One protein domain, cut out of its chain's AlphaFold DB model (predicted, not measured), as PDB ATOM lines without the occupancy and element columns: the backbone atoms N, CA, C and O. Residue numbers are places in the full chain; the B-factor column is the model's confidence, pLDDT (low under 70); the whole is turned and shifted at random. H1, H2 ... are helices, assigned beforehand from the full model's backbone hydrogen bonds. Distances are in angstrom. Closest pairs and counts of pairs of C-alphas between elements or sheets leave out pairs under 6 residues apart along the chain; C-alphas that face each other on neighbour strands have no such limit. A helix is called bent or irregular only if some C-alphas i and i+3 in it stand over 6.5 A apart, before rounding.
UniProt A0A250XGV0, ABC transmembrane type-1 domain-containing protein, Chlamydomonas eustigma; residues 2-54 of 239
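This is residues 2 to 54 of the 239 residues of the protein "ABC transmembrane type-1 domain-containing protein" of Chlamydomonas eustigma (UniProt A0A250XGV0). A long helix, H2, has a short helix, H3, folding back beside it the opposite way, while the very short H1 sits near the first residues of H2. Ahead of H1 a long stretch with no named element leads in, and its residues 2 to 7 stick out as a free tail. The printed part has 53 residues with three named helices, in the order H1, H2, H3, and no named strand; the class is all helix, though only 23 residues are in named elements. It is only just compact, close to loose, with a radius of gyration of the C-alphas of 12.0 A and spans of 39 by 26 by 18 A.

Residues 2 to 19 hold no named element; C-alpha 2 is at (90.942, 144.934, 81.752). H1 is residues 20 to 24, with C-alpha 20 at (100.935, 119.885, 54.886). H2 is residues 27 to 38, 17.8 A from first to last C-alpha; it is only just irregular, with C-alphas 28 and 31 6.9 A apart, and its line is a rough one. H3 is residues 43 to 48, 10.1 A long, ending with C-alpha 48 at (101.672, 134.809, 65.194).

H1 and H2 are close but not clearly touching; their closest C-alphas, of Ala 22 and Trp 28, are 6.4 A apart. H2 and H3 are also close but not clearly touching, with the C-alphas of Phe 32 and Met 48 closest at 6.9 A. They run opposite ways at a shallow tilt of 30 degrees. H1 and H3 are apart. The O i to N i+4 pair of H1 is within hydrogen-bond range, as are 6 of 8 in H2 and 0 of 2 in H3, where 2 of 3 O i to N i+3 pairs are within range.

The two C-alphas farthest apart, of Lys 2 and Phe 21, are 39.8 A apart. The printed part has no cut, and the links H1 to H2 and H2 to H3 are tight. The mean pLDDT of the printed part is 73.3; residues 2 to 16 and 51 to 54 are under 70.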
ATOM      1  N   LYS A   2      91.384 145.800  82.856       31.28
ATOM      2  CA  LYS A   2      90.942 144.934  81.752       31.28
ATOM      3  C   LYS A   2      91.954 145.090  80.619       31.28
ATOM      4  O   LYS A   2      92.033 146.168  80.043       31.28
ATOM      5  N   ALA A   3      92.754 144.056  80.369       34.88
ATOM      6  CA  ALA A   3      93.594 144.001  79.185       34.88
ATOM      7  C   ALA A   3      92.672 144.033  77.961       34.88
ATOM      8  O   ALA A   3      91.796 143.178  77.809       34.88
ATOM      9  N   ASP A   4      92.832 145.080  77.164       34.97
ATOM     10  CA  ASP A   4      92.170 145.271  75.886       34.97
ATOM     11  C   ASP A   4      92.534 144.083  74.986       34.97
ATOM     12  O   ASP A   4      93.683 143.930  74.563       34.97
ATOM     13  N   LYS A   5      91.574 143.178  74.765       40.16
ATOM     14  CA  LYS A   5      91.697 142.089  73.794       40.16
ATOM     15  C   LYS A   5      91.651 142.722  72.406       40.16
ATOM     16  O   LYS A   5      90.617 142.686  71.747       40.16
ATOM     17  N   LYS A   6      92.767 143.299  71.955       41.06
ATOM     18  CA  LYS A   6      92.960 143.564  70.532       41.06
ATOM     19  C   LYS A   6      92.906 142.222  69.819       41.06
ATOM     20  O   LYS A   6      93.789 141.384  69.984       41.06
ATOM     21  N   GLU A   7      91.811 142.015  69.101       41.19
ATOM     22  CA  GLU A   7      91.568 140.851  68.263       41.19
ATOM     23  C   GLU A   7      92.779 140.632  67.353       41.19
ATOM     24  O   GLU A   7      93.096 141.452  66.491       41.19
ATOM     25  N   ILE A   8      93.492 139.529  67.577       49.25
ATOM     26  CA  ILE A   8      94.529 139.065  66.660       49.25
ATOM     27  C   ILE A   8      93.786 138.703  65.366       49.25
ATOM     28  O   ILE A   8      92.927 137.817  65.403       49.25
ATOM     29  N   PRO A   9      94.036 139.385  64.234       45.69
ATOM     30  CA  PRO A   9      93.240 139.191  63.031       45.69
ATOM     31  C   PRO A   9      93.330 137.737  62.556       45.69
ATOM     32  O   PRO A   9      94.422 137.194  62.369       45.69
ATOM     33  N   ALA A  10      92.165 137.128  62.313       46.28
ATOM     34  CA  ALA A  10      91.969 135.726  61.924       46.28
ATOM     35  C   ALA A  10      92.715 135.285  60.642       46.28
ATOM     36  O   ALA A  10      92.742 134.101  60.308       46.28
ATOM     37  N   SER A  11      93.341 136.214  59.914       47.38
ATOM     38  CA  SER A  11      94.145 135.938  58.719       47.38
ATOM     39  C   SER A  11      95.550 135.397  59.013       47.38
ATOM     40  O   SER A  11      96.254 134.998  58.088       47.38
ATOM     41  N   ARG A  12      95.977 135.349  60.278       53.47
ATOM     42  CA  ARG A  12      97.343 134.970  60.666       53.47
ATOM     43  C   ARG A  12      97.392 133.533  61.171       53.47
ATOM     44  O   ARG A  12      97.494 133.271  62.364       53.47
ATOM     45  N   ARG A  13      97.265 132.592  60.235       58.78
ATOM     46  CA  ARG A  13      97.384 131.156  60.502       58.78
ATOM     47  C   ARG A  13      98.836 130.841  60.858       58.78
ATOM     48  O   ARG A  13      99.679 130.761  59.971       58.78
ATOM     49  N   GLY A  14      99.114 130.663  62.148       66.44
ATOM     50  CA  GLY A  14     100.344 130.020  62.602       66.44
ATOM     51  C   GLY A  14     100.455 128.581  62.068       66.44
ATOM     52  O   GLY A  14      99.640 128.147  61.244       66.44
ATOM     53  N   PRO A  15     101.406 127.777  62.563       69.00
ATOM     54  CA  PRO A  15     101.643 126.427  62.044       69.00
ATOM     55  C   PRO A  15     100.396 125.522  62.070       69.00
ATOM     56  O   PRO A  15     100.249 124.665  61.206       69.00
ATOM     57  N   ALA A  16      99.459 125.750  63.000       68.19
ATOM     58  CA  ALA A  16      98.213 124.987  63.127       68.19
ATOM     59  C   ALA A  16      97.204 125.199  61.977       68.19
ATOM     60  O   ALA A  16      96.339 124.357  61.761       68.19
ATOM     61  N   GLY A  17      97.290 126.311  61.240       70.50
ATOM     62  CA  GLY A  17      96.403 126.593  60.104       70.50
ATOM     63  C   GLY A  17      97.051 126.358  58.736       70.50
ATOM     64  O   GLY A  17      96.459 126.720  57.715       70.50
ATOM     65  N   ALA A  18      98.269 125.808  58.706       79.06
ATOM     66  CA  ALA A  18      99.008 125.526  57.485       79.06
ATOM     67  C   ALA A  18      98.661 124.135  56.933       79.06
ATOM     68  O   ALA A  18      98.642 123.145  57.660       79.06
ATOM     69  N   ASN A  19      98.441 124.043  55.620       85.12
ATOM     70  CA  ASN A  19      98.336 122.750  54.939       85.12
ATOM     71  C   ASN A  19      99.694 122.021  54.978       85.12
ATOM     72  O   ASN A  19     100.735 122.671  55.069       85.12
ATOM     73  N   ALA A  20      99.710 120.695  54.808       83.50
ATOM     74  CA  ALA A  20     100.935 119.885  54.886       83.50
ATOM     75  C   ALA A  20     102.083 120.404  53.995       83.50
ATOM     76  O   ALA A  20     103.224 120.489  54.443       83.50
ATOM     77  N   PHE A  21     101.777 120.828  52.763       84.81
ATOM     78  CA  PHE A  21     102.771 121.428  51.868       84.81
ATOM     79  C   PHE A  21     103.320 122.752  52.416       84.81
ATOM     80  O   PHE A  21     104.530 122.927  52.488       84.81
ATOM     81  N   ALA A  22     102.444 123.658  52.866       85.31
ATOM     82  CA  ALA A  22     102.842 124.946  53.437       85.31
ATOM     83  C   ALA A  22     103.659 124.786  54.730       85.31
ATOM     84  O   ALA A  22     104.541 125.601  55.000       85.31
ATOM     85  N   TYR A  23     103.384 123.733  55.503       84.88
ATOM     86  CA  TYR A  23     104.166 123.350  56.671       84.88
ATOM     87  C   TYR A  23     105.572 122.876  56.281       84.88
ATOM     88  O   TYR A  23     106.546 123.347  56.860       84.88
ATOM     89  N   PHE A  24     105.680 122.014  55.260       84.62
ATOM     90  CA  PHE A  24     106.950 121.471  54.765       84.62
ATOM     91  C   PHE A  24     107.902 122.560  54.251       84.62
ATOM     92  O   PHE A  24     109.092 122.524  54.544       84.62
ATOM     93  N   ILE A  25     107.382 123.547  53.514       88.06
ATOM     94  CA  ILE A  25     108.190 124.657  52.975       88.06
ATOM     95  C   ILE A  25     108.325 125.845  53.940       88.06
ATOM     96  O   ILE A  25     108.827 126.891  53.542       88.06
ATOM     97  N   TYR A  26     107.824 125.732  55.176       88.56
ATOM     98  CA  TYR A  26     107.819 126.809  56.179       88.56
ATOM     99  C   TYR A  26     107.150 128.122  55.729       88.56
ATOM    100  O   TYR A  26     107.388 129.185  56.300       88.56
ATOM    101  N   SER A  27     106.242 128.064  54.749       88.12
ATOM    102  CA  SER A  27     105.581 129.254  54.187       88.12
ATOM    103  C   SER A  27     104.704 129.988  55.210       88.12
ATOM    104  O   SER A  27     104.478 131.191  55.101       88.12
ATOM    105  N   TRP A  28     104.272 129.295  56.269       85.94
ATOM    106  CA  TRP A  28     103.544 129.892  57.393       85.94
ATOM    107  C   TRP A  28     104.357 130.942  58.174       85.94
ATOM    108  O   TRP A  28     103.765 131.747  58.887       85.94
ATOM    109  N   VAL A  29     105.686 130.982  58.020       88.56
ATOM    110  CA  VAL A  29     106.561 131.999  58.631       88.56
ATOM    111  C   VAL A  29     106.605 133.290  57.802       88.56
ATOM    112  O   VAL A  29     106.835 134.365  58.356       88.56
ATOM    113  N   ASN A  30     106.327 133.228  56.493       89.75
ATOM    114  CA  ASN A  30     106.442 134.378  55.584       89.75
ATOM    115  C   ASN A  30     105.691 135.626  56.073       89.75
ATOM    116  O   ASN A  30     106.287 136.700  56.085       89.75
ATOM    117  N   PRO A  31     104.444 135.532  56.577       86.19
ATOM    118  CA  PRO A  31     103.726 136.729  56.996       86.19
ATOM    119  C   PRO A  31     104.326 137.381  58.260       86.19
ATOM    120  O   PRO A  31     104.121 138.574  58.486       86.19
ATOM    121  N   PHE A  32     105.074 136.626  59.077       86.50
ATOM    122  CA  PHE A  32     105.846 137.163  60.204       86.50
ATOM    123  C   PHE A  32     107.116 137.879  59.721       86.50
ATOM    124  O   PHE A  32     107.416 138.974  60.191       86.50
ATOM    125  N   ILE A  33     107.817 137.313  58.732       90.00
ATOM    126  CA  ILE A  33     108.984 137.949  58.095       90.00
ATOM    127  C   ILE A  33     108.575 139.253  57.401       90.00
ATOM    128  O   ILE A  33     109.221 140.281  57.589       90.00
ATOM    129  N   ASP A  34     107.457 139.251  56.674       89.81
ATOM    130  CA  ASP A  34     106.924 140.448  56.018       89.81
ATOM    131  C   ASP A  34     106.569 141.553  57.019       89.81
ATOM    132  O   ASP A  34     106.682 142.743  56.713       89.81
ATOM    133  N   LEU A  35     106.109 141.179  58.216       88.38
ATOM    134  CA  LEU A  35     105.834 142.126  59.292       88.38
ATOM    135  C   LEU A  35     107.133 142.719  59.844       88.38
ATOM    136  O   LEU A  35     107.210 143.939  59.989       88.38
ATOM    137  N   ALA A  36     108.137 141.870  60.085       89.94
ATOM    138  CA  ALA A  36     109.465 142.266  60.550       89.94
ATOM    139  C   ALA A  36     110.188 143.185  59.552       89.94
ATOM    140  O   ALA A  36     110.929 144.078  59.952       89.94
ATOM    141  N   TRP A  37     109.947 142.999  58.251       93.88
ATOM    142  CA  TRP A  37     110.487 143.865  57.204       93.88
ATOM    143  C   TRP A  37     109.864 145.268  57.217       93.88
ATOM    144  O   TRP A  37     110.519 146.254  56.887       93.88
ATOM    145  N   LYS A  38     108.580 145.370  57.576       92.50
ATOM    146  CA  LYS A  38     107.821 146.631  57.542       92.50
ATOM    147  C   LYS A  38     107.965 147.452  58.815       92.50
ATOM    148  O   LYS A  38     107.838 148.674  58.759       92.50
ATOM    149  N   ARG A  39     108.149 146.800  59.961       91.62
ATOM    150  CA  ARG A  39     108.296 147.465  61.256       91.62
ATOM    151  C   ARG A  39     109.065 146.607  62.245       91.62
ATOM    152  O   ARG A  39     109.097 145.386  62.127       91.62
ATOM    153  N   GLU A  40     109.578 147.261  63.279       91.94
ATOM    154  CA  GLU A  40     110.127 146.575  64.442       91.94
ATOM    155  C   GLU A  40     109.070 145.661  65.091       91.94
ATOM    156  O   GLU A  40     107.881 146.006  65.208       91.94
ATOM    157  N   LEU A  41     109.516 144.459  65.455       89.19
ATOM    158  CA  LEU A  41     108.682 143.424  66.049       89.19
ATOM    159  C   LEU A  41     108.424 143.733  67.522       89.19
ATOM    160  O   LEU A  41     109.340 144.046  68.278       89.19
ATOM    161  N   LEU A  42     107.166 143.593  67.932       89.12
ATOM    162  CA  LEU A  42     106.748 143.707  69.326       89.12
ATOM    163  C   LEU A  42     106.481 142.312  69.902       89.12
ATOM    164  O   LEU A  42     106.203 141.371  69.162       89.12
ATOM    165  N   GLU A  43     106.482 142.178  71.229       82.94
ATOM    166  CA  GLU A  43     106.222 140.899  71.915       82.94
ATOM    167  C   GLU A  43     104.889 140.259  71.487       82.94
ATOM    168  O   GLU A  43     104.807 139.058  71.239       82.94
ATOM    169  N   GLN A  44     103.855 141.079  71.282       82.50
ATOM    170  CA  GLN A  44     102.545 140.633  70.797       82.50
ATOM    171  C   GLN A  44     102.581 139.983  69.400       82.50
ATOM    172  O   GLN A  44     101.688 139.212  69.054       82.50
ATOM    173  N   ASP A  45     103.596 140.279  68.585       82.62
ATOM    174  CA  ASP A  45     103.732 139.701  67.250       82.62
ATOM    175  C   ASP A  45     104.251 138.256  67.310       82.62
ATOM    176  O   ASP A  45     104.029 137.492  66.372       82.62
ATOM    177  N   ALA A  46     104.859 137.832  68.426       79.44
ATOM    178  CA  ALA A  46     105.318 136.457  68.622       79.44
ATOM    179  C   ALA A  46     104.160 135.442  68.621       79.44
ATOM    180  O   ALA A  46     104.320 134.311  68.155       79.44
ATOM    181  N   TYR A  47     102.961 135.848  69.059       76.94
ATOM    182  CA  TYR A  47     101.761 134.996  69.038       76.94
ATOM    183  C   TYR A  47     101.353 134.547  67.628       76.94
ATOM    184  O   TYR A  47     100.574 133.612  67.482       76.94
ATOM    185  N   MET A  48     101.901 135.175  66.587       74.88
ATOM    186  CA  MET A  48     101.672 134.809  65.194       74.88
ATOM    187  C   MET A  48     102.301 133.465  64.798       74.88
ATOM    188  O   MET A  48     101.771 132.771  63.932       74.88
ATOM    189  N   ILE A  49     103.428 133.106  65.416       77.00
ATOM    190  CA  ILE A  49     104.204 131.896  65.096       77.00
ATOM    191  C   ILE A  49     104.054 130.797  66.155       77.00
ATOM    192  O   ILE A  49     104.368 129.637  65.887       77.00
ATOM    193  N   LEU A  50     103.555 131.142  67.343       73.12
ATOM    194  CA  LEU A  50     103.336 130.206  68.441       73.12
ATOM    195  C   LEU A  50     102.187 129.234  68.108       73.12
ATOM    196  O   LEU A  50     101.068 129.670  67.828       73.12
ATOM    197  N   PRO A  51     102.418 127.910  68.147       69.12
ATOM    198  CA  PRO A  51     101.349 126.937  67.966       69.12
ATOM    199  C   PRO A  51     100.330 127.055  69.104       69.12
ATOM    200  O   PRO A  51     100.694 126.959  70.273       69.12
ATOM    201  N   THR A  52      99.045 127.190  68.770       62.19
ATOM    202  CA  THR A  52      97.952 127.344  69.751       62.19
ATOM    203  C   THR A  52      97.844 126.168  70.729       62.19
ATOM    204  O   THR A  52      97.344 126.322  71.838       62.19
ATOM    205  N   GLU A  53      98.332 124.988  70.343       61.94
ATOM    206  CA  GLU A  53      98.301 123.791  71.191       61.94
ATOM    207  C   GLU A  53      99.437 123.726  72.220       61.94
ATOM    208  O   GLU A  53      99.368 122.937  73.158       61.94
ATOM    209  N   GLN A  54     100.469 124.561  72.077       65.75
ATOM    210  CA  GLN A  54     101.674 124.525  72.909       65.75
ATOM    211  C   GLN A  54     101.651 125.605  73.978       65.75
ATOM    212  O   GLN A  54     102.555 126.433  74.076       65.75
TER     213      GLN A  54